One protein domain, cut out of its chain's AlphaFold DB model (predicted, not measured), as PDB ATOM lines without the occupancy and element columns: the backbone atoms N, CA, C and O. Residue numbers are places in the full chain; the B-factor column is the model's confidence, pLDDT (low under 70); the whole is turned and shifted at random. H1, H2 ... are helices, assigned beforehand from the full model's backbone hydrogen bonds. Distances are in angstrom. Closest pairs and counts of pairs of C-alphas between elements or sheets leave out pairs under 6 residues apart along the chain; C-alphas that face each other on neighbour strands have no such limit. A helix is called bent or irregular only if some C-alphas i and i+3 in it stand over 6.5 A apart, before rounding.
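Overview. This is residues 2 to 182 of the 367 residues of the protein "Cytochrome bc1 complex cytochrome b subunit" of Actinomadura parvosata subsp. kistnae (UniProt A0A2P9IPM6). Two long helices make the core: H2 runs side by side with H5b, the longer arm of the bent helix H5, in opposite ways, while the other arm, H5a, crosses the last part of H2, and the hairpin of H3 and H4 sits at that end of the pair. A third long helix, H6, sticks out beyond an empty gap; the long loop 113 to 131 leads to it from the end of H5b, and H7, near H3, follows it, leaving an open frame. The short H1 sits near the first part of H2. The printed part has 181 residues with seven named helices, H1 to H7 in order, and no named strand; its class is all helix. The whole is loose, with a radius of gyration of the C-alphas of 21.7 A and spans of 68 by 46 by 27 A.

Arrangement. H1, residues 2 to 8, is close to but not clearly touching H2, residues 17 to 39; their closest C-alphas, of Leu 3 and Gly 23, are 7.7 A apart. With residues 38 to 39 alone, H2 touches H3, residues 44 to 58, at a steep tilt of 56 degrees; the closest C-alphas, of Ser 39 and Ser 46, are 5.1 A apart. H3 and H4, residues 64 to 72, touch and form a helical hairpin at 37 degrees, only just steep; the closest C-alphas are those of Val 58 and Gly 64, 4.1 A. H5, residues 81 to 112, was assigned as one helix by its hydrogen bonds but is bent: C-alphas 90 and 93 are 7.0 A apart, and arms H5a, 81 to 90, and H5b, 93 to 112, stand at a shallow tilt of 30 degrees. H5b is irregular, with C-alphas 105 and 108 6.6 A apart. H2 touches H5a with residues 33 to 39 alone, at a steep tilt of 45 degrees; the closest C-alphas, of Asn 33 and His 89, are 5.5 A apart. H2 touches H5b at a shallow tilt of 23 degrees, opposite ways; the closest C-alphas, of Asn 19 and His 104, are 5.8 A apart. H6, residues 132 to 157, touches no helix and is apart from H2 and H5b. H7, residues 163 to 166, is close to but not clearly touching H3, with the closest C-alphas, of Leu 44 and Tyr 166, 5.5 A apart. Every O i to N i+4 pair is within hydrogen-bond range in H1, H2, H3, H4 and H5a, against 12 of 16 in H5b and 20 of 22 in H6, while H7 is too short for such a pair.

Along the chain. H1 begins at C-alpha 2, (135.227, 127.059, 176.269). H2 measures 33.5 A from first to last C-alpha, H3 21.1 A, H5b 26.3 A and H6 35.4 A. H6 begins at C-alpha 132, (126.670, 113.176, 163.378), and H7 ends at C-alpha 166, (118.243, 140.564, 202.119).

Size, cuts and confidence. The two C-alphas farthest apart, of Gly 121 and Ser 172, are 68.6 A apart. The printed part has no cut, and the link from H5 to H6 is long, with 19 residues. Mean pLDDT of the printed part is 91.8, and residue 121 is under 70.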
ATOM      1  N   HIS A   2     135.202 127.266 177.734       94.81
ATOM      2  CA  HIS A   2     135.227 127.059 176.269       94.81
ATOM      3  C   HIS A   2     136.152 128.042 175.519       94.81
ATOM      4  O   HIS A   2     136.978 127.621 174.710       94.81
ATOM      5  N   LEU A   3     136.087 129.333 175.869       95.62
ATOM      6  CA  LEU A   3     136.982 130.369 175.341       95.62
ATOM      7  C   LEU A   3     138.463 130.022 175.561       95.62
ATOM      8  O   LEU A   3     139.253 130.101 174.625       95.62
ATOM      9  N   LEU A   4     138.822 129.564 176.766       96.38
ATOM     10  CA  LEU A   4     140.196 129.186 177.111       96.38
ATOM     11  C   LEU A   4     140.687 128.021 176.252       96.38
ATOM     12  O   LEU A   4     141.779 128.096 175.696       96.38
ATOM     13  N   ARG A   5     139.870 126.972 176.075       96.06
ATOM     14  CA  ARG A   5     140.213 125.855 175.181       96.06
ATOM     15  C   ARG A   5     140.532 126.374 173.784       96.06
ATOM     16  O   ARG A   5     141.564 126.008 173.230       96.06
ATOM     17  N   ASN A   6     139.669 127.217 173.218       95.25
ATOM     18  CA  ASN A   6     139.852 127.727 171.858       95.25
ATOM     19  C   ASN A   6     141.083 128.633 171.737       95.25
ATOM     20  O   ASN A   6     141.793 128.545 170.737       95.25
ATOM     21  N   PHE A   7     141.360 129.436 172.765       96.75
ATOM     22  CA  PHE A   7     142.545 130.285 172.841       96.75
ATOM     23  C   PHE A   7     143.839 129.457 172.887       96.75
ATOM     24  O   PHE A   7     144.712 129.598 172.036       96.75
ATOM     25  N   PHE A   8     143.960 128.525 173.836       96.38
ATOM     26  CA  PHE A   8     145.196 127.755 174.000       96.38
ATOM     27  C   PHE A   8     145.481 126.828 172.814       96.38
ATOM     28  O   PHE A   8     146.632 126.674 172.405       96.38
ATOM     29  N   THR A   9     144.433 126.257 172.219       94.81
ATOM     30  CA  THR A   9     144.563 125.341 171.073       94.81
ATOM     31  C   THR A   9     144.671 126.047 169.715       94.81
ATOM     32  O   THR A   9     144.855 125.385 168.697       94.81
ATOM     33  N   GLY A  10     144.571 127.384 169.669       93.50
ATOM     34  CA  GLY A  10     144.684 128.147 168.420       93.50
ATOM     35  C   GLY A  10     143.495 127.962 167.471       93.50
ATOM     36  O   GLY A  10     143.626 128.172 166.266       93.50
ATOM     37  N   SER A  11     142.331 127.567 167.997       92.38
ATOM     38  CA  SER A  11     141.127 127.248 167.213       92.38
ATOM     39  C   SER A  11     140.484 128.472 166.542       92.38
ATOM     40  O   SER A  11     139.608 128.300 165.697       92.38
ATOM     41  N   PHE A  12     140.875 129.689 166.932       92.88
ATOM     42  CA  PHE A  12     140.393 130.957 166.364       92.88
ATOM     43  C   PHE A  12     141.151 131.390 165.105       92.88
ATOM     44  O   PHE A  12     140.719 132.327 164.432       92.88
ATOM     45  N   ARG A  13     142.294 130.756 164.799       91.25
ATOM     46  CA  ARG A  13     143.091 131.089 163.613       91.25
ATOM     47  C   ARG A  13     142.272 130.872 162.343       91.25
ATOM     48  O   ARG A  13     141.229 130.208 162.345       91.25
ATOM     49  N   ARG A  14     142.741 131.455 161.239       89.38
ATOM     50  CA  ARG A  14     142.091 131.355 159.928       89.38
ATOM     51  C   ARG A  14     141.705 129.894 159.628       89.38
ATOM     52  O   ARG A  14     142.569 129.024 159.727       89.38
ATOM     53  N   PRO A  15     140.441 129.609 159.253       90.75
ATOM     54  CA  PRO A  15     139.387 130.524 158.787       90.75
ATOM     55  C   PRO A  15     138.387 131.003 159.863       90.75
ATOM     56  O   PRO A  15     137.347 131.562 159.519       90.75
ATOM     57  N   ARG A  16     138.660 130.793 161.156       93.75
ATOM     58  CA  ARG A  16     137.661 130.896 162.242       93.75
ATOM     59  C   ARG A  16     137.688 132.228 163.009       93.75
ATOM     60  O   ARG A  16     137.078 132.333 164.071       93.75
ATOM     61  N   GLU A  17     138.324 133.260 162.447       93.62
ATOM     62  CA  GLU A  17     138.437 134.605 163.044       93.62
ATOM     63  C   GLU A  17     137.045 135.218 163.320       93.62
ATOM     64  O   GLU A  17     136.782 135.705 164.417       93.62
ATOM     65  N   LEU A  18     136.106 135.111 162.366       93.25
ATOM     66  CA  LEU A  18     134.721 135.573 162.552       93.25
ATOM     67  C   LEU A  18     134.000 134.792 163.657       93.25
ATOM     68  O   LEU A  18     133.267 135.374 164.455       93.25
ATOM     69  N   ASN A  19     134.222 133.477 163.721       94.94
ATOM     70  CA  ASN A  19     133.592 132.647 164.737       94.94
ATOM     71  C   ASN A  19     134.067 133.045 166.141       94.94
ATOM     72  O   ASN A  19     133.271 133.107 167.073       94.94
ATOM     73  N   TRP A  20     135.351 133.381 166.278       95.75
ATOM     74  CA  TRP A  20     135.918 133.914 167.512       95.75
ATOM     75  C   TRP A  20     135.297 135.254 167.916       95.75
ATOM     76  O   TRP A  20     134.883 135.392 169.064       95.75
ATOM     77  N   LEU A  21     135.158 136.206 166.986       96.75
ATOM     78  CA  LEU A  21     134.525 137.500 167.270       96.75
ATOM     79  C   LEU A  21     133.079 137.346 167.754       96.75
ATOM     80  O   LEU A  21     132.695 137.970 168.742       96.75
ATOM     81  N   ILE A  22     132.299 136.471 167.112       96.56
ATOM     82  CA  ILE A  22     130.939 136.153 167.568       96.56
ATOM     83  C   ILE A  22     130.980 135.505 168.957       96.56
ATOM     84  O   ILE A  22     130.176 135.858 169.811       96.56
ATOM     85  N   GLY A  23     131.938 134.615 169.224       96.62
ATOM     86  CA  GLY A  23     132.134 134.021 170.550       96.62
ATOM     87  C   GLY A  23     132.451 135.052 171.642       96.62
ATOM     88  O   GLY A  23     131.909 134.961 172.743       96.62
ATOM     89  N   VAL A  24     133.279 136.060 171.344       96.81
ATOM     90  CA  VAL A  24     133.573 137.176 172.263       96.81
ATOM     91  C   VAL A  24     132.326 138.036 172.493       96.81
ATOM     92  O   VAL A  24     132.043 138.403 173.633       96.81
ATOM     93  N   ALA A  25     131.536 138.301 171.448       96.75
ATOM     94  CA  ALA A  25     130.265 139.015 171.576       96.75
ATOM     95  C   ALA A  25     129.243 138.230 172.418       96.75
ATOM     96  O   ALA A  25     128.632 138.798 173.320       96.75
ATOM     97  N   LEU A  26     129.103 136.920 172.185       97.56
ATOM     98  CA  LEU A  26     128.264 136.023 172.987       97.56
ATOM     99  C   LEU A  26     128.684 136.031 174.459       97.56
ATOM    100  O   LEU A  26     127.828 136.078 175.337       97.56
ATOM    101  N   PHE A  27     129.991 136.019 174.733       96.19
ATOM    102  CA  PHE A  27     130.506 136.102 176.097       96.19
ATOM    103  C   PHE A  27     130.066 137.401 176.787       96.19
ATOM    104  O   PHE A  27     129.512 137.342 177.882       96.19
ATOM    105  N   GLY A  28     130.216 138.552 176.121       95.56
ATOM    106  CA  GLY A  28     129.741 139.836 176.646       95.56
ATOM    107  C   GLY A  28     128.222 139.878 176.849       95.56
ATOM    108  O   GLY A  28     127.755 140.304 177.903       95.56
ATOM    109  N   LEU A  29     127.447 139.374 175.883       97.12
ATOM    110  CA  LEU A  29     125.983 139.326 175.967       97.12
ATOM    111  C   LEU A  29     125.496 138.462 177.133       97.12
ATOM    112  O   LEU A  29     124.598 138.885 177.849       97.12
ATOM    113  N   VAL A  30     126.083 137.282 177.356       96.75
ATOM    114  CA  VAL A  30     125.693 136.404 178.475       96.75
ATOM    115  C   VAL A  30     126.031 137.040 179.824       96.75
ATOM    116  O   VAL A  30     125.229 136.942 180.749       96.75
ATOM    117  N   MET A  31     127.167 137.736 179.938       94.94
ATOM    118  CA  MET A  31     127.526 138.458 181.164       94.94
ATOM    119  C   MET A  31     126.555 139.601 181.467       94.94
ATOM    120  O   MET A  31     126.083 139.716 182.597       94.94
ATOM    121  N   LEU A  32     126.209 140.407 180.456       94.38
ATOM    122  CA  LEU A  32     125.205 141.465 180.593       94.38
ATOM    123  C   LEU A  32     123.824 140.891 180.916       94.38
ATOM    124  O   LEU A  32     123.137 141.410 181.791       94.38
ATOM    125  N   ASN A  33     123.433 139.794 180.261       97.19
ATOM    126  CA  ASN A  33     122.163 139.138 180.543       97.19
ATOM    127  C   ASN A  33     122.096 138.647 181.991       97.19
ATOM    128  O   ASN A  33     121.066 138.813 182.633       97.19
ATOM    129  N   GLY A  34     123.189 138.074 182.502       95.19
ATOM    130  CA  GLY A  34     123.306 137.660 183.898       95.19
ATOM    131  C   GLY A  34     123.156 138.835 184.863       95.19
ATOM    132  O   GLY A  34     122.294 138.787 185.736       95.19
ATOM    133  N   LEU A  35     123.903 139.927 184.639       93.25
ATOM    134  CA  LEU A  35     123.793 141.155 185.436       93.25
ATOM    135  C   LEU A  35     122.347 141.664 185.485       93.25
ATOM    136  O   LEU A  35     121.838 141.986 186.558       93.25
ATOM    137  N   PHE A  36     121.683 141.740 184.330       95.38
ATOM    138  CA  PHE A  36     120.317 142.255 184.257       95.38
ATOM    139  C   PHE A  36     119.325 141.328 184.948       95.38
ATOM    140  O   PHE A  36     118.467 141.828 185.661       95.38
ATOM    141  N   GLY A  37     119.476 140.007 184.810       95.06
ATOM    142  CA  GLY A  37     118.621 139.021 185.474       95.06
ATOM    143  C   GLY A  37     118.749 139.055 186.992       95.06
ATOM    144  O   GLY A  37     117.742 139.088 187.694       95.06
ATOM    145  N   TYR A  38     119.987 139.125 187.486       91.50
ATOM    146  CA  TYR A  38     120.285 139.286 188.908       91.50
ATOM    147  C   TYR A  38     119.714 140.592 189.488       91.50
ATOM    148  O   TYR A  38     119.375 140.644 190.662       91.50
ATOM    149  N   SER A  39     119.558 141.626 188.658       94.44
ATOM    150  CA  SER A  39     119.033 142.933 189.072       94.44
ATOM    151  C   SER A  39     117.502 143.013 189.147       94.44
ATOM    152  O   SER A  39     116.980 143.967 189.712       94.44
ATOM    153  N   LEU A  40     116.767 142.057 188.566       95.38
ATOM    154  CA  LEU A  40     115.298 142.115 188.492       95.38
ATOM    155  C   LEU A  40     114.561 141.967 189.833       95.38
ATOM    156  O   LEU A  40     113.513 142.598 189.966       95.38
ATOM    157  N   PRO A  41     115.025 141.148 190.799       94.06
ATOM    158  CA  PRO A  41     114.343 141.004 192.083       94.06
ATOM    159  C   PRO A  41     114.325 142.276 192.940       94.06
ATOM    160  O   PRO A  41     113.517 142.336 193.862       94.06
ATOM    161  N   ASP A  42     115.195 143.252 192.648       92.88
ATOM    162  CA  ASP A  42     115.343 144.511 193.396       92.88
ATOM    163  C   ASP A  42     115.483 144.293 194.916       92.88
ATOM    164  O   ASP A  42     114.872 144.957 195.758       92.88
ATOM    165  N   ASP A  43     116.285 143.290 195.271       93.38
ATOM    166  CA  ASP A  43     116.697 143.033 196.646       93.38
ATOM    167  C   ASP A  43     117.834 143.982 197.062       93.38
ATOM    168  O   ASP A  43     118.462 144.650 196.236       93.38
ATOM    169  N   LEU A  44     118.131 144.050 198.361       92.31
ATOM    170  CA  LEU A  44     119.137 144.979 198.881       92.31
ATOM    171  C   LEU A  44     120.528 144.828 198.230       92.31
ATOM    172  O   LEU A  44     121.237 145.822 198.048       92.31
ATOM    173  N   LEU A  45     120.924 143.602 197.881       91.25
ATOM    174  CA  LEU A  45     122.220 143.306 197.276       91.25
ATOM    175  C   LEU A  45     122.236 143.711 195.796       91.25
ATOM    176  O   LEU A  45     123.171 144.385 195.349       91.25
ATOM    177  N   SER A  46     121.185 143.365 195.054       91.75
ATOM    178  CA  SER A  46     121.077 143.690 193.632       91.75
ATOM    179  C   SER A  46     120.871 145.185 193.380       91.75
ATOM    180  O   SER A  46     121.520 145.751 192.492       91.75
ATOM    181  N   GLY A  47     120.092 145.866 194.222       92.19
ATOM    182  CA  GLY A  47     119.918 147.317 194.165       92.19
ATOM    183  C   GLY A  47     121.201 148.100 194.484       92.19
ATOM    184  O   GLY A  47     121.485 149.111 193.833       92.19
ATOM    185  N   ALA A  48     122.056 147.605 195.390       90.81
ATOM    186  CA  ALA A  48     123.392 148.174 195.605       90.81
ATOM    187  C   ALA A  48     124.279 148.036 194.350       90.81
ATOM    188  O   ALA A  48     124.974 148.983 193.967       90.81
ATOM    189  N   GLY A  49     124.188 146.905 193.644       90.38
ATOM    190  CA  GLY A  49     124.818 146.720 192.333       90.38
ATOM    191  C   GLY A  49     124.320 147.726 191.286       90.38
ATOM    192  O   GLY A  49     125.124 148.352 190.587       90.38
ATOM    193  N   LEU A  50     123.006 147.966 191.216       92.69
ATOM    194  CA  LEU A  50     122.431 149.000 190.343       92.69
ATOM    195  C   LEU A  50     122.883 150.413 190.724       92.69
ATOM    196  O   LEU A  50     123.099 151.251 189.843       92.69
ATOM    197  N   ARG A  51     123.102 150.685 192.013       92.38
ATOM    198  CA  ARG A  51     123.651 151.965 192.477       92.38
ATOM    199  C   ARG A  51     125.089 152.187 192.001       92.38
ATOM    200  O   ARG A  51     125.444 153.332 191.688       92.38
ATOM    201  N   ILE A  52     125.899 151.126 191.924       91.12
ATOM    202  CA  ILE A  52     127.244 151.158 191.323       91.12
ATOM    203  C   ILE A  52     127.130 151.425 189.820       91.12
ATOM    204  O   ILE A  52     127.797 152.331 189.320       91.12
ATOM    205  N   LEU A  53     126.239 150.722 189.109       91.56
ATOM    206  CA  LEU A  53     125.990 150.955 187.679       91.56
ATOM    207  C   LEU A  53     125.580 152.409 187.400       91.56
ATOM    208  O   LEU A  53     126.091 153.029 186.465       91.56
ATOM    209  N   HIS A  54     124.707 152.980 188.231       93.44
ATOM    210  CA  HIS A  54     124.345 154.394 188.158       93.44
ATOM    211  C   HIS A  54     125.573 155.300 188.343       93.44
ATOM    212  O   HIS A  54     125.806 156.195 187.533       93.44
ATOM    213  N   GLY A  55     126.403 155.038 189.361       92.00
ATOM    214  CA  GLY A  55     127.639 155.793 189.607       92.00
ATOM    215  C   GLY A  55     128.622 155.741 188.434       92.00
ATOM    216  O   GLY A  55     129.141 156.774 188.017       92.00
ATOM    217  N   VAL A  56     128.810 154.557 187.847       92.31
ATOM    218  CA  VAL A  56     129.617 154.365 186.634       92.31
ATOM    219  C   VAL A  56     129.042 155.152 185.458       92.31
ATOM    220  O   VAL A  56     129.789 155.837 184.762       92.31
ATOM    221  N   THR A  57     127.725 155.115 185.260       92.56
ATOM    222  CA  THR A  57     127.060 155.818 184.152       92.56
ATOM    223  C   THR A  57     127.242 157.331 184.263       92.56
ATOM    224  O   THR A  57     127.636 157.974 183.293       92.56
ATOM    225  N   VAL A  58     127.044 157.897 185.458       93.19
ATOM    226  CA  VAL A  58     127.242 159.335 185.711       93.19
ATOM    227  C   VAL A  58     128.714 159.742 185.579       93.19
ATOM    228  O   VAL A  58     128.993 160.870 185.183       93.19
ATOM    229  N   SER A  59     129.661 158.833 185.845       91.19
ATOM    230  CA  SER A  59     131.103 159.118 185.737       91.19
ATOM    231  C   SER A  59     131.601 159.340 184.304       91.19
ATOM    232  O   SER A  59     132.715 159.833 184.117       91.19
ATOM    233  N   VAL A  60     130.802 158.989 183.287       91.94
ATOM    234  CA  VAL A  60     131.162 159.190 181.880       91.94
ATOM    235  C   VAL A  60     131.228 160.695 181.580       91.94
ATOM    236  O   VAL A  60     130.209 161.385 181.687       91.94
ATOM    237  N   PRO A  61     132.390 161.233 181.162       90.38
ATOM    238  CA  PRO A  61     132.518 162.656 180.869       90.38
ATOM    239  C   PRO A  61     131.551 163.105 179.770       90.38
ATOM    240  O   PRO A  61     131.259 162.351 178.841       90.38
ATOM    241  N   LEU A  62     131.106 164.362 179.846       90.06
ATOM    242  CA  LEU A  62     130.232 165.053 178.881       90.06
ATOM    243  C   LEU A  62     128.781 164.547 178.811       90.06
ATOM    244  O   LEU A  62     127.865 165.362 178.761       90.06
ATOM    245  N   VAL A  63     128.560 163.233 178.807       93.31
ATOM    246  CA  VAL A  63     127.240 162.628 178.543       93.31
ATOM    247  C   VAL A  63     126.682 161.805 179.705       93.31
ATOM    248  O   VAL A  63     125.530 161.385 179.638       93.31
ATOM    249  N   GLY A  64     127.450 161.573 180.773       92.25
ATOM    250  CA  GLY A  64     127.086 160.634 181.839       92.25
ATOM    251  C   GLY A  64     125.770 160.944 182.549       92.25
ATOM    252  O   GLY A  64     124.966 160.041 182.769       92.25
ATOM    253  N   THR A  65     125.493 162.217 182.844       92.69
ATOM    254  CA  THR A  65     124.218 162.635 183.453       92.69
ATOM    255  C   THR A  65     123.033 162.383 182.522       92.69
ATOM    256  O   THR A  65     122.040 161.807 182.951       92.69
ATOM    257  N   TYR A  66     123.156 162.713 181.231       94.56
ATOM    258  CA  TYR A  66     122.125 162.425 180.229       94.56
ATOM    259  C   TYR A  66     121.881 160.923 180.066       94.56
ATOM    260  O   TYR A  66     120.732 160.494 179.985       94.56
ATOM    261  N   LEU A  67     122.949 160.116 180.050       93.44
ATOM    262  CA  LEU A  67     122.851 158.658 179.979       93.44
ATOM    263  C   LEU A  67     122.164 158.078 181.217       93.44
ATOM    264  O   LEU A  67     121.313 157.202 181.076       93.44
ATOM    265  N   ALA A  68     122.496 158.573 182.410       93.38
ATOM    266  CA  ALA A  68     121.882 158.127 183.655       93.38
ATOM    267  C   ALA A  68     120.394 158.495 183.705       93.38
ATOM    268  O   ALA A  68     119.562 157.617 183.919       93.38
ATOM    269  N   THR A  69     120.034 159.747 183.410       92.94
ATOM    270  CA  THR A  69     118.626 160.168 183.347       92.94
ATOM    271  C   THR A  69     117.859 159.388 182.283       92.94
ATOM    272  O   THR A  69     116.734 158.963 182.539       92.94
ATOM    273  N   PHE A  70     118.462 159.142 181.113       92.88
ATOM    274  CA  PHE A  70     117.848 158.311 180.084       92.88
ATOM    275  C   PHE A  70     117.616 156.897 180.600       92.88
ATOM    276  O   PHE A  70     116.493 156.428 180.500       92.88
ATOM    277  N   LEU A  71     118.633 156.225 181.144       91.44
ATOM    278  CA  LEU A  71     118.570 154.815 181.530       91.44
ATOM    279  C   LEU A  71     117.659 154.563 182.742       91.44
ATOM    280  O   LEU A  71     116.890 153.604 182.723       91.44
ATOM    281  N   PHE A  72     117.731 155.421 183.762       93.62
ATOM    282  CA  PHE A  72     117.016 155.263 185.035       93.62
ATOM    283  C   PHE A  72     115.676 156.012 185.093       93.62
ATOM    284  O   PHE A  72     114.907 155.805 186.029       93.62
ATOM    285  N   GLY A  73     115.374 156.860 184.104       89.75
ATOM    286  CA  GLY A  73     114.126 157.630 184.046       89.75
ATOM    287  C   GLY A  73     114.056 158.801 185.033       89.75
ATOM    288  O   GLY A  73     112.968 159.285 185.325       89.75
ATOM    289  N   GLY A  74     115.193 159.257 185.567       90.12
ATOM    290  CA  GLY A  74     115.255 160.329 186.561       90.12
ATOM    291  C   GLY A  74     116.402 160.139 187.549       90.12
ATOM    292  O   GLY A  74     117.448 159.591 187.195       90.12
ATOM    293  N   GLU A  75     116.201 160.603 188.783       89.81
ATOM    294  CA  GLU A  75     117.115 160.336 189.893       89.81
ATOM    295  C   GLU A  75     116.993 158.882 190.366       89.81
ATOM    296  O   GLU A  75     115.900 158.322 190.460       89.81
ATOM    297  N   PHE A  76     118.131 158.269 190.683       90.56
ATOM    298  CA  PHE A  76     118.184 156.923 191.242       90.56
ATOM    299  C   PHE A  76     117.506 156.870 192.632       90.56
ATOM    300  O   PHE A  76     117.775 157.755 193.449       90.56
ATOM    301  N   PRO A  77     116.704 155.833 192.966       86.38
ATOM    302  CA  PRO A  77     116.542 154.554 192.254       86.38
ATOM    303  C   PRO A  77     115.642 154.578 191.009       86.38
ATOM    304  O   PRO A  77     115.828 153.741 190.128       86.38
ATOM    305  N   GLY A  78     114.741 155.557 190.883       84.94
ATOM    306  CA  GLY A  78     113.794 155.654 189.765       84.94
ATOM    307  C   GLY A  78     112.774 154.504 189.714       84.94
ATOM    308  O   GLY A  78     112.858 153.540 190.469       84.94
ATOM    309  N   ALA A  79     111.786 154.605 188.819       88.31
ATOM    310  CA  ALA A  79     110.781 153.551 188.591       88.31
ATOM    311  C   ALA A  79     110.978 152.806 187.256       88.31
ATOM    312  O   ALA A  79     110.425 151.730 187.034       88.31
ATOM    313  N   ASP A  80     111.791 153.372 186.364       93.31
ATOM    314  CA  ASP A  80     111.912 152.927 184.978       93.31
ATOM    315  C   ASP A  80     112.965 151.833 184.777       93.31
ATOM    316  O   ASP A  80     112.898 151.084 183.797       93.31
ATOM    317  N   ILE A  81     113.956 151.741 185.668       93.94
ATOM    318  CA  ILE A  81     115.118 150.870 185.469       93.94
ATOM    319  C   ILE A  81     114.723 149.391 185.443       93.94
ATOM    320  O   ILE A  81     115.100 148.683 184.510       93.94
ATOM    321  N   ILE A  82     113.908 148.924 186.394       95.00
ATOM    322  CA  ILE A  82     113.524 147.508 186.488       95.00
ATOM    323  C   ILE A  82     112.708 147.058 185.259       95.00
ATOM    324  O   ILE A  82     113.104 146.069 184.632       95.00
ATOM    325  N   PRO A  83     111.655 147.775 184.805       95.56
ATOM    326  CA  PRO A  83     110.955 147.426 183.562       95.56
ATOM    327  C   PRO A  83     111.853 147.414 182.312       95.56
ATOM    328  O   PRO A  83     111.693 146.566 181.423       95.56
ATOM    329  N   ARG A  84     112.824 148.332 182.223       95.31
ATOM    330  CA  ARG A  84     113.784 148.367 181.106       95.31
ATOM    331  C   ARG A  84     114.724 147.170 181.140       95.31
ATOM    332  O   ARG A  84     114.895 146.515 180.113       95.31
ATOM    333  N   LEU A  85     115.282 146.846 182.307       95.69
ATOM    334  CA  LEU A  85     116.120 145.660 182.488       95.69
ATOM    335  C   LEU A  85     115.341 144.376 182.204       95.69
ATOM    336  O   LEU A  85     115.880 143.498 181.536       95.69
ATOM    337  N   TYR A  86     114.069 144.289 182.600       97.25
ATOM    338  CA  TYR A  86     113.201 143.155 182.273       97.25
ATOM    339  C   TYR A  86     113.070 142.966 180.756       97.25
ATOM    340  O   TYR A  86     113.284 141.871 180.235       97.25
ATOM    341  N   SER A  87     112.805 144.054 180.028       97.31
ATOM    342  CA  SER A  87     112.696 144.036 178.563       97.31
ATOM    343  C   SER A  87     114.007 143.610 177.887       97.31
ATOM    344  O   SER A  87     114.005 142.830 176.930       97.31
ATOM    345  N   LEU A  88     115.145 144.085 178.398       97.00
ATOM    346  CA  LEU A  88     116.469 143.697 177.907       97.00
ATOM    347  C   LEU A  88     116.800 142.229 178.214       97.00
ATOM    348  O   LEU A  88     117.312 141.532 177.339       97.00
ATOM    349  N   HIS A  89     116.496 141.770 179.429       97.38
ATOM    350  CA  HIS A  89     116.843 140.447 179.945       97.38
ATOM    351  C   HIS A  89     115.968 139.325 179.391       97.38
ATOM    352  O   HIS A  89     116.459 138.221 179.188       97.38
ATOM    353  N   VAL A  90     114.679 139.580 179.161       97.50
ATOM    354  CA  VAL A  90     113.727 138.552 178.713       97.50
ATOM    355  C   VAL A  90     113.603 138.527 177.192       97.50
ATOM    356  O   VAL A  90     113.516 137.449 176.607       97.50
ATOM    357  N   LEU A  91     113.613 139.695 176.537       97.44
ATOM    358  CA  LEU A  91     113.354 139.797 175.100       97.44
ATOM    359  C   LEU A  91     114.623 140.077 174.291       97.44
ATOM    360  O   LEU A  91     115.005 139.259 173.455       97.44
ATOM    361  N   LEU A  92     115.263 141.234 174.498       97.62
ATOM    362  CA  LEU A  92     116.276 141.718 173.553       97.62
ATOM    363  C   LEU A  92     117.536 140.847 173.548       97.62
ATOM    364  O   LEU A  92     117.939 140.361 172.491       97.62
ATOM    365  N   ILE A  93     118.166 140.642 174.708       97.75
ATOM    366  CA  ILE A  93     119.420 139.886 174.783       97.75
ATOM    367  C   ILE A  93     119.186 138.402 174.474       97.75
ATOM    368  O   ILE A  93     119.907 137.884 173.617       97.75
ATOM    369  N   PRO A  94     118.185 137.704 175.052       97.94
ATOM    370  CA  PRO A  94     117.890 136.331 174.645       97.94
ATOM    371  C   PRO A  94     117.544 136.200 173.162       97.94
ATOM    372  O   PRO A  94     117.979 135.241 172.532       97.94
ATOM    373  N   GLY A  95     116.837 137.173 172.577       97.94
ATOM    374  CA  GLY A  95     116.569 137.214 171.137       97.94
ATOM    375  C   GLY A  95     117.852 137.288 170.303       97.94
ATOM    376  O   GLY A  95     118.012 136.532 169.345       97.94
ATOM    377  N   LEU A  96     118.813 138.129 170.702       97.75
ATOM    378  CA  LEU A  96     120.137 138.183 170.068       97.75
ATOM    379  C   LEU A  96     120.911 136.866 170.244       97.75
ATOM    380  O   LEU A  96     121.505 136.372 169.285       97.75
ATOM    381  N   LEU A  97     120.883 136.268 171.440       97.38
ATOM    382  CA  LEU A  97     121.526 134.979 171.715       97.38
ATOM    383  C   LEU A  97     120.919 133.846 170.875       97.38
ATOM    384  O   LEU A  97     121.665 133.020 170.348       97.38
ATOM    385  N   LEU A  98     119.596 133.835 170.684       96.62
ATOM    386  CA  LEU A  98     118.884 132.846 169.867       96.62
ATOM    387  C   LEU A  98     119.329 132.873 168.397       96.62
ATOM    388  O   LEU A  98     119.313 131.837 167.740       96.62
ATOM    389  N   VAL A  99     119.763 134.029 167.887       96.62
ATOM    390  CA  VAL A  99     120.308 134.171 166.526       96.62
ATOM    391  C   VAL A  99     121.804 133.853 166.485       96.62
ATOM    392  O   VAL A  99     122.272 133.116 165.612       96.62
ATOM    393  N   LEU A 100     122.575 134.395 167.429       96.88
ATOM    394  CA  LEU A 100     124.034 134.295 167.416       96.88
ATOM    395  C   LEU A 100     124.544 132.897 167.791       96.88
ATOM    396  O   LEU A 100     125.552 132.470 167.232       96.88
ATOM    397  N   ILE A 101     123.871 132.162 168.685       96.38
ATOM    398  CA  ILE A 101     124.301 130.814 169.093       96.38
ATOM    399  C   ILE A 101     124.232 129.822 167.919       96.38
ATOM    400  O   ILE A 101     125.258 129.199 167.644       96.38
ATOM    401  N   PRO A 102     123.115 129.670 167.175       94.69
ATOM    402  CA  PRO A 102     123.083 128.792 166.004       94.69
ATOM    403  C   PRO A 102     124.069 129.226 164.919       94.69
ATOM    404  O   PRO A 102     124.729 128.377 164.316       94.69
ATOM    405  N   LEU A 103     124.223 130.538 164.700       94.56
ATOM    406  CA  LEU A 103     125.212 131.066 163.763       94.56
ATOM    407  C   LEU A 103     126.635 130.620 164.148       94.56
ATOM    408  O   LEU A 103     127.359 130.075 163.316       94.56
ATOM    409  N   HIS A 104     127.002 130.794 165.417       94.00
ATOM    410  CA  HIS A 104     128.312 130.460 165.977       94.00
ATOM    411  C   HIS A 104     128.585 128.948 166.035       94.00
ATOM    412  O   HIS A 104     129.647 128.477 165.630       94.00
ATOM    413  N   ALA A 105     127.631 128.177 166.557       88.62
ATOM    414  CA  ALA A 105     127.837 126.781 166.936       88.62
ATOM    415  C   ALA A 105     127.453 125.774 165.846       88.62
ATOM    416  O   ALA A 105     127.959 124.652 165.877       88.62
ATOM    417  N   VAL A 106     126.582 126.152 164.900       85.75
ATOM    418  CA  VAL A 106     126.058 125.250 163.860       85.75
ATOM    419  C   VAL A 106     126.423 125.744 162.467       85.75
ATOM    420  O   VAL A 106     127.070 125.029 161.712       85.75
ATOM    421  N   VAL A 107     126.035 126.966 162.098       85.44
ATOM    422  CA  VAL A 107     126.177 127.437 160.709       85.44
ATOM    423  C   VAL A 107     127.648 127.598 160.329       85.44
ATOM    424  O   VAL A 107     128.088 127.086 159.296       85.44
ATOM    425  N   LEU A 108     128.425 128.292 161.163       84.56
ATOM    426  CA  LEU A 108     129.840 128.527 160.886       84.56
ATOM    427  C   LEU A 108     130.673 127.254 161.025       84.56
ATOM    428  O   LEU A 108     131.525 126.999 160.179       84.56
ATOM    429  N   THR A 109     130.400 126.417 162.023       82.62
ATOM    430  CA  THR A 109     131.106 125.139 162.217       82.62
ATOM    431  C   THR A 109     130.826 124.149 161.089       82.62
ATOM    432  O   THR A 109     131.752 123.481 160.632       82.62
ATOM    433  N   TRP A 110     129.599 124.107 160.564       81.94
ATOM    434  CA  TRP A 110     129.253 123.282 159.404       81.94
ATOM    435  C   TRP A 110     129.984 123.733 158.137       81.94
ATOM    436  O   TRP A 110     130.441 122.910 157.348       81.94
ATOM    437  N   ARG A 111     130.133 125.050 157.939       83.94
ATOM    438  CA  ARG A 111     130.853 125.620 156.788       83.94
ATOM    439  C   ARG A 111     132.370 125.498 156.898       83.94
ATOM    440  O   ARG A 111     133.034 125.374 155.876       83.94
ATOM    441  N   GLN A 112     132.914 125.591 158.109       81.50
ATOM    442  CA  GLN A 112     134.357 125.696 158.359       81.50
ATOM    443  C   GLN A 112     134.997 124.388 158.829       81.50
ATOM    444  O   GLN A 112     136.205 124.391 159.047       81.50
ATOM    445  N   THR A 113     134.200 123.329 159.013       79.38
ATOM    446  CA  THR A 113     134.547 122.049 159.653       79.38
ATOM    447  C   THR A 113     135.144 122.182 161.066       79.38
ATOM    448  O   THR A 113     135.716 123.206 161.466       79.38
ATOM    449  N   HIS A 114     134.967 121.144 161.889       84.06
ATOM    450  CA  HIS A 114     135.515 121.129 163.247       84.06
ATOM    451  C   HIS A 114     137.031 120.910 163.241       84.06
ATOM    452  O   HIS A 114     137.554 120.078 162.509       84.06
ATOM    453  N   THR A 115     137.727 121.644 164.110       88.25
ATOM    454  CA  THR A 115     139.160 121.459 164.366       88.25
ATOM    455  C   THR A 115     139.423 120.221 165.216       88.25
ATOM    456  O   THR A 115     138.682 119.982 166.176       88.25
ATOM    457  N   GLN A 116     140.547 119.549 164.986       89.06
ATOM    458  CA  GLN A 116     140.987 118.382 165.759       89.06
ATOM    459  C   GLN A 116     142.476 118.467 166.103       89.06
ATOM    460  O   GLN A 116     143.222 119.239 165.500       89.06
ATOM    461  N   PHE A 117     142.916 117.689 167.090       88.19
ATOM    462  CA  PHE A 117     144.342 117.567 167.375       88.19
ATOM    463  C   PHE A 117     145.047 116.748 166.295       88.19
ATOM    464  O   PHE A 117     144.430 115.960 165.585       88.19
ATOM    465  N   ARG A 118     146.358 116.956 166.170       82.88
ATOM    466  CA  ARG A 118     147.190 116.184 165.248       82.88
ATOM    467  C   ARG A 118     147.262 114.728 165.685       82.88
ATOM    468  O   ARG A 118     147.592 114.444 166.838       82.88
ATOM    469  N   GLU A 119     147.024 113.847 164.727       79.81
ATOM    470  CA  GLU A 119     147.131 112.399 164.853       79.81
ATOM    471  C   GLU A 119     147.820 111.844 163.601       79.81
ATOM    472  O   GLU A 119     147.817 112.469 162.534       79.81
ATOM    473  N   LYS A 120     148.447 110.672 163.726       75.00
ATOM    474  CA  LYS A 120     149.160 110.041 162.612       75.00
ATOM    475  C   LYS A 120     148.190 109.754 161.459       75.00
ATOM    476  O   LYS A 120     147.153 109.135 161.656       75.00
ATOM    477  N   GLY A 121     148.564 110.164 160.246       69.50
ATOM    478  CA  GLY A 121     147.793 109.887 159.029       69.50
ATOM    479  C   GLY A 121     146.583 110.798 158.806       69.50
ATOM    480  O   GLY A 121     145.895 110.636 157.802       69.50
ATOM    481  N   VAL A 122     146.337 111.771 159.687       73.69
ATOM    482  CA  VAL A 122     145.243 112.732 159.525       73.69
ATOM    483  C   VAL A 122     145.753 113.972 158.795       73.69
ATOM    484  O   VAL A 122     146.536 114.757 159.330       73.69
ATOM    485  N   ALA A 123     145.310 114.146 157.550       74.56
ATOM    486  CA  ALA A 123     145.600 115.347 156.778       74.56
ATOM    487  C   ALA A 123     144.771 116.545 157.273       74.56
ATOM    488  O   ALA A 123     143.667 116.378 157.783       74.56
ATOM    489  N   ASP A 124     145.260 117.770 157.054       75.00
ATOM    490  CA  ASP A 124     144.576 119.003 157.496       75.00
ATOM    491  C   ASP A 124     143.171 119.178 156.873       75.00
ATOM    492  O   ASP A 124     142.315 119.846 157.435       75.00
ATOM    493  N   HIS A 125     142.883 118.529 155.744       76.50
ATOM    494  CA  HIS A 125     141.574 118.587 155.081       76.50
ATOM    495  C   HIS A 125     140.613 117.451 155.475       76.50
ATOM    496  O   HIS A 125     139.473 117.433 155.011       76.50
ATOM    497  N   GLN A 126     141.050 116.495 156.294       79.38
ATOM    498  CA  GLN A 126     140.253 115.339 156.693       79.38
ATOM    499  C   GLN A 126     139.820 115.491 158.147       79.38
ATOM    500  O   GLN A 126     140.658 115.750 158.994       79.38
ATOM    501  N   VAL A 127     138.541 115.281 158.460       81.44
ATOM    502  CA  VAL A 127     138.047 115.240 159.848       81.44
ATOM    503  C   VAL A 127     137.858 113.783 160.257       81.44
ATOM    504  O   VAL A 127     137.123 113.054 159.589       81.44
ATOM    505  N   SER A 128     138.514 113.353 161.335       79.88
ATOM    506  CA  SER A 128     138.287 112.045 161.948       79.88
ATOM    507  C   SER A 128     137.259 112.169 163.078       79.88
ATOM    508  O   SER A 128     137.220 113.150 163.821       79.88
ATOM    509  N   GLY A 129     136.367 111.186 163.199       81.88
ATOM    510  CA  GLY A 129     135.370 111.176 164.265       81.88
ATOM    511  C   GLY A 129     134.145 110.330 163.954       81.88
ATOM    512  O   GLY A 129     133.966 109.822 162.849       81.88
ATOM    513  N   ALA A 130     133.288 110.182 164.962       85.56
ATOM    514  CA  ALA A 130     132.011 109.508 164.801       85.56
ATOM    515  C   ALA A 130     131.047 110.363 163.952       85.56
ATOM    516  O   ALA A 130     131.074 111.594 164.063       85.56
ATOM    517  N   PRO A 131     130.172 109.746 163.137       87.50
ATOM    518  CA  PRO A 131     129.197 110.483 162.343       87.50
ATOM    519  C   PRO A 131     128.215 111.254 163.235       87.50
ATOM    520  O   PRO A 131     127.949 110.874 164.382       87.50
ATOM    521  N   PHE A 132     127.638 112.324 162.679       86.31
ATOM    522  CA  PHE A 132     126.670 113.176 163.378       86.31
ATOM    523  C   PHE A 132     125.488 112.367 163.945       86.31
ATOM    524  O   PHE A 132     125.109 112.522 165.108       86.31
ATOM    525  N   PHE A 133     124.960 111.436 163.149       90.69
ATOM    526  CA  PHE A 133     123.950 110.473 163.573       90.69
ATOM    527  C   PHE A 133     124.471 109.040 163.373       90.69
ATOM    528  O   PHE A 133     125.077 108.769 162.335       90.69
ATOM    529  N   PRO A 134     124.247 108.114 164.325       93.38
ATOM    530  CA  PRO A 134     123.556 108.305 165.610       93.38
ATOM    531  C   PRO A 134     124.486 108.708 166.768       93.38
ATOM    532  O   PRO A 134     124.026 109.209 167.793       93.38
ATOM    533  N   ALA A 135     125.793 108.491 166.619       92.88
ATOM    534  CA  ALA A 135     126.740 108.510 167.730       92.88
ATOM    535  C   ALA A 135     126.904 109.894 168.381       92.88
ATOM    536  O   ALA A 135     126.833 110.010 169.607       92.88
ATOM    537  N   PHE A 136     127.112 110.950 167.587       89.81
ATOM    538  CA  PHE A 136     127.334 112.292 168.131       89.81
ATOM    539  C   PHE A 136     126.076 112.870 168.795       89.81
ATOM    540  O   PHE A 136     126.186 113.445 169.880       89.81
ATOM    541  N   ILE A 137     124.889 112.670 168.206       92.62
ATOM    542  CA  ILE A 137     123.610 113.057 168.827       92.62
ATOM    543  C   ILE A 137     123.423 112.344 170.166       92.62
ATOM    544  O   ILE A 137     123.195 113.012 171.170       92.62
ATOM    545  N   ALA A 138     123.581 111.018 170.216       95.19
ATOM    546  CA  ALA A 138     123.404 110.265 171.457       95.19
ATOM    547  C   ALA A 138     124.351 110.762 172.564       95.19
ATOM    548  O   ALA A 138     123.913 111.044 173.679       95.19
ATOM    549  N   LYS A 139     125.638 110.953 172.238       94.62
ATOM    550  CA  LYS A 139     126.640 111.471 173.180       94.62
ATOM    551  C   LYS A 139     126.321 112.894 173.649       94.62
ATOM    552  O   LYS A 139     126.453 113.183 174.835       94.62
ATOM    553  N   THR A 140     125.915 113.778 172.741       92.50
ATOM    554  CA  THR A 140     125.625 115.186 173.062       92.50
ATOM    555  C   THR A 140     124.356 115.313 173.899       92.50
ATOM    556  O   THR A 140     124.351 116.054 174.877       92.50
ATOM    557  N   THR A 141     123.311 114.543 173.585       95.69
ATOM    558  CA  THR A 141     122.086 114.479 174.391       95.69
ATOM    559  C   THR A 141     122.367 113.906 175.776       95.69
ATOM    560  O   THR A 141     121.929 114.480 176.766       95.69
ATOM    561  N   ALA A 142     123.152 112.826 175.879       97.12
ATOM    562  CA  ALA A 142     123.554 112.281 177.175       97.12
ATOM    563  C   ALA A 142     124.339 113.310 178.008       97.12
ATOM    564  O   ALA A 142     124.078 113.469 179.198       97.12
ATOM    565  N   TYR A 143     125.255 114.056 177.380       96.50
ATOM    566  CA  TYR A 143     125.989 115.132 178.048       96.50
ATOM    567  C   TYR A 143     125.072 116.283 178.486       96.50
ATOM    568  O   TYR A 143     125.209 116.764 179.606       96.50
ATOM    569  N   LEU A 144     124.108 116.690 177.654       96.56
ATOM    570  CA  LEU A 144     123.101 117.692 178.015       96.56
ATOM    571  C   LEU A 144     122.285 117.247 179.234       96.56
ATOM    572  O   LEU A 144     122.136 118.023 180.173       96.56
ATOM    573  N   LEU A 145     121.792 116.005 179.237       98.12
ATOM    574  CA  LEU A 145     121.028 115.445 180.355       98.12
ATOM    575  C   LEU A 145     121.870 115.363 181.631       98.12
ATOM    576  O   LEU A 145     121.373 115.690 182.705       98.12
ATOM    577  N   LEU A 146     123.149 114.992 181.518       98.12
ATOM    578  CA  LEU A 146     124.076 114.986 182.648       98.12
ATOM    579  C   LEU A 146     124.273 116.397 183.213       98.12
ATOM    580  O   LEU A 146     124.145 116.590 184.418       98.12
ATOM    581  N   VAL A 147     124.560 117.385 182.361       97.31
ATOM    582  CA  VAL A 147     124.748 118.779 182.789       97.31
ATOM    583  C   VAL A 147     123.464 119.328 183.412       97.31
ATOM    584  O   VAL A 147     123.526 119.921 184.484       97.31
ATOM    585  N   ALA A 148     122.303 119.083 182.800       98.12
ATOM    586  CA  ALA A 148     121.008 119.486 183.347       98.12
ATOM    587  C   ALA A 148     120.734 118.825 184.706       98.12
ATOM    588  O   ALA A 148     120.308 119.504 185.637       98.12
ATOM    589  N   GLY A 149     121.038 117.532 184.846       98.25
ATOM    590  CA  GLY A 149     120.918 116.802 186.105       98.25
ATOM    591  C   GLY A 149     121.833 117.354 187.198       98.25
ATOM    592  O   GLY A 149     121.383 117.554 188.322       98.25
ATOM    593  N   VAL A 150     123.091 117.670 186.870       98.00
ATOM    594  CA  VAL A 150     124.035 118.297 187.812       98.00
ATOM    595  C   VAL A 150     123.554 119.688 188.226       98.00
ATOM    596  O   VAL A 150     123.562 119.994 189.414       98.00
ATOM    597  N   VAL A 151     123.088 120.515 187.286       97.19
ATOM    598  CA  VAL A 151     122.553 121.854 187.591       97.19
ATOM    599  C   VAL A 151     121.299 121.759 188.463       97.19
ATOM    600  O   VAL A 151     121.198 122.483 189.450       97.19
ATOM    601  N   ALA A 152     120.374 120.846 188.157       97.31
ATOM    602  CA  ALA A 152     119.170 120.622 188.958       97.31
ATOM    603  C   ALA A 152     119.505 120.130 190.376       97.31
ATOM    604  O   ALA A 152     118.930 120.613 191.352       97.31
ATOM    605  N   LEU A 153     120.477 119.220 190.504       97.69
ATOM    606  CA  LEU A 153     120.968 118.756 191.800       97.69
ATOM    607  C   LEU A 153     121.592 119.907 192.596       97.69
ATOM    608  O   LEU A 153     121.269 120.082 193.768       97.69
ATOM    609  N   MET A 154     122.438 120.722 191.959       97.50
ATOM    610  CA  MET A 154     123.038 121.890 192.602       97.50
ATOM    611  C   MET A 154     121.976 122.889 193.067       97.50
ATOM    612  O   MET A 154     122.052 123.340 194.202       97.50
ATOM    613  N   ALA A 155     120.973 123.182 192.236       95.31
ATOM    614  CA  ALA A 155     119.874 124.082 192.584       95.31
ATOM    615  C   ALA A 155     118.985 123.544 193.721       95.31
ATOM    616  O   ALA A 155     118.365 124.325 194.434       95.31
ATOM    617  N   THR A 156     118.924 122.220 193.896       95.44
ATOM    618  CA  THR A 156     118.156 121.578 194.978       95.44
ATOM    619  C   THR A 156     118.932 121.561 196.297       95.44
ATOM    620  O   THR A 156     118.351 121.763 197.359       95.44
ATOM    621  N   VAL A 157     120.239 121.286 196.244       97.31
ATOM    622  CA  VAL A 157     121.079 121.079 197.440       97.31
ATOM    623  C   VAL A 157     121.673 122.387 197.963       97.31
ATOM    624  O   VAL A 157     121.836 122.545 199.172       97.31
ATOM    625  N   PHE A 158     122.007 123.322 197.075       96.50
ATOM    626  CA  PHE A 158     122.651 124.581 197.430       96.50
ATOM    627  C   PHE A 158     121.703 125.754 197.197       96.50
ATOM    628  O   PHE A 158     121.210 125.973 196.094       96.50
ATOM    629  N   GLN A 159     121.493 126.547 198.243       93.94
ATOM    630  CA  GLN A 159     120.723 127.780 198.157       93.94
ATOM    631  C   GLN A 159     121.496 128.832 197.352       93.94
ATOM    632  O   GLN A 159     122.620 129.191 197.709       93.94
ATOM    633  N   VAL A 160     120.877 129.353 196.291       91.56
ATOM    634  CA  VAL A 160     121.427 130.422 195.446       91.56
ATOM    635  C   VAL A 160     120.518 131.643 195.541       91.56
ATOM    636  O   VAL A 160     119.307 131.519 195.390       91.56
ATOM    637  N   ASN A 161     121.114 132.807 195.799       90.50
ATOM    638  CA  ASN A 161     120.452 134.109 195.931       90.50
ATOM    639  C   ASN A 161     119.185 134.125 196.825       90.50
ATOM    640  O   ASN A 161     118.068 134.273 196.327       90.50
ATOM    641  N   PRO A 162     119.324 133.978 198.156       91.94
ATOM    642  CA  PRO A 162     118.186 134.000 199.071       91.94
ATOM    643  C   PRO A 162     117.656 135.416 199.313       91.94
ATOM    644  O   PRO A 162     117.883 136.009 200.367       91.94
ATOM    645  N   ILE A 163     116.913 135.949 198.343       92.06
ATOM    646  CA  ILE A 163     116.389 137.327 198.345       92.06
ATOM    647  C   ILE A 163     115.572 137.680 199.601       92.06
ATOM    648  O   ILE A 163     115.580 138.821 200.052       92.06
ATOM    649  N   TRP A 164     114.927 136.694 200.229       92.00
ATOM    650  CA  TRP A 164     114.164 136.877 201.467       92.00
ATOM    651  C   TRP A 164     115.034 137.191 202.694       92.00
ATOM    652  O   TRP A 164     114.518 137.739 203.664       92.00
ATOM    653  N   LEU A 165     116.330 136.853 202.674       91.75
ATOM    654  CA  LEU A 165     117.269 137.215 203.742       91.75
ATOM    655  C   LEU A 165     117.753 138.663 203.616       91.75
ATOM    656  O   LEU A 165     118.073 139.282 204.628       91.75
ATOM    657  N   TYR A 166     117.814 139.190 202.392       89.69
ATOM    658  CA  TYR A 166     118.243 140.564 202.119       89.69
ATOM    659  C   TYR A 166     117.093 141.565 202.240       89.69
ATOM    660  O   TYR A 166     117.302 142.689 202.693       89.69
ATOM    661  N   GLY A 167     115.882 141.144 201.871       91.50
ATOM    662  CA  GLY A 167     114.720 142.020 201.813       91.50
ATOM    663  C   GLY A 167     114.754 142.972 200.610       91.50
ATOM    664  O   GLY A 167     115.678 142.916 199.793       91.50
ATOM    665  N   PRO A 168     113.730 143.830 200.478       92.94
ATOM    666  CA  PRO A 168     113.635 144.783 199.377       92.94
ATOM    667  C   PRO A 168     114.738 145.842 199.455       92.94
ATOM    668  O   PRO A 168     115.200 146.200 200.544       92.94
ATOM    669  N   TYR A 169     115.126 146.377 198.300       92.56
ATOM    670  CA  TYR A 169     116.082 147.469 198.234       92.56
ATOM    671  C   TYR A 169     115.555 148.738 198.920       92.56
ATOM    672  O   TYR A 169     114.455 149.222 198.646       92.56
ATOM    673  N   VAL A 170     116.372 149.311 199.807       91.81
ATOM    674  CA  VAL A 170     116.127 150.614 200.431       91.81
ATOM    675  C   VAL A 170     117.425 151.425 200.359       91.81
ATOM    676  O   VAL A 170     118.436 150.980 200.895       91.81
ATOM    677  N   PRO A 171     117.441 152.631 199.754       89.19
ATOM    678  CA  PRO A 171     118.681 153.392 199.545       89.19
ATOM    679  C   PRO A 171     119.470 153.763 200.809       89.19
ATOM    680  O   PRO A 171     120.641 154.121 200.715       89.19
ATOM    681  N   SER A 172     118.833 153.732 201.981       91.06
ATOM    682  CA  SER A 172     119.453 154.064 203.267       91.06
ATOM    683  C   SER A 172     120.094 152.867 203.975       91.06
ATOM    684  O   SER A 172     120.644 153.042 205.062       91.06
ATOM    685  N   THR A 173     119.994 151.659 203.422       89.12
ATOM    686  CA  THR A 173     120.545 150.436 204.015       89.12
ATOM    687  C   THR A 173     121.538 149.772 203.064       89.12
ATOM    688  O   THR A 173     121.537 150.007 201.859       89.12
ATOM    689  N   VAL A 174     122.441 148.961 203.617       84.56
ATOM    690  CA  VAL A 174     123.425 148.193 202.846       84.56
ATOM    691  C   VAL A 174     123.744 146.897 203.583       84.56
ATOM    692  O   VAL A 174     123.709 146.858 204.816       84.56
ATOM    693  N   SER A 175     124.047 145.832 202.843       84.50
ATOM    694  CA  SER A 175     124.541 144.575 203.404       84.50
ATOM    695  C   SER A 175     126.072 144.547 203.455       84.50
ATOM    696  O   SER A 175     126.763 145.178 202.655       84.50
ATOM    697  N   ALA A 176     126.625 143.784 204.399       80.75
ATOM    698  CA  ALA A 176     128.033 143.402 204.337       80.75
ATOM    699  C   ALA A 176     128.240 142.366 203.217       80.75
ATOM    700  O   ALA A 176     127.356 141.546 202.970       80.75
ATOM    701  N   GLY A 177     129.405 142.377 202.562       78.56
ATOM    702  CA  GLY A 177     129.688 141.433 201.477       78.56
ATOM    703  C   GLY A 177     128.928 141.743 200.190       78.56
ATOM    704  O   GLY A 177     128.541 140.814 199.484       78.56
ATOM    705  N   SER A 178     128.683 143.024 199.887       81.06
ATOM    706  CA  SER A 178     127.981 143.397 198.661       81.06
ATOM    707  C   SER A 178     128.858 143.143 197.435       81.06
ATOM    708  O   SER A 178     129.805 143.885 197.171       81.06
ATOM    709  N   GLN A 179     128.600 142.036 196.741       87.81
ATOM    710  CA  GLN A 179     129.376 141.575 195.593       87.81
ATOM    711  C   GLN A 179     128.425 141.126 194.486       87.81
ATOM    712  O   GLN A 179     127.391 140.522 194.783       87.81
ATOM    713  N   PRO A 180     128.754 141.390 193.213       88.50
ATOM    714  CA  PRO A 180     127.973 140.860 192.114       88.50
ATOM    715  C   PRO A 180     128.247 139.361 191.943       88.50
ATOM    716  O   PRO A 180     129.202 138.808 192.497       88.50
ATOM    717  N   ASP A 181     127.456 138.714 191.090       91.81
ATOM    718  CA  ASP A 181     127.724 137.338 190.688       91.81
ATOM    719  C   ASP A 181     129.166 137.152 190.191       91.81
ATOM    720  O   ASP A 181     129.775 138.033 189.572       91.81
ATOM    721  N   TRP A 182     129.700 135.949 190.408       91.94
ATOM    722  CA  TRP A 182     131.108 135.617 190.179       91.94
ATOM    723  C   TRP A 182     131.627 136.006 188.784       91.94
ATOM    724  O   TRP A 182     132.789 136.381 188.656       91.94
TER     725      TRP A 182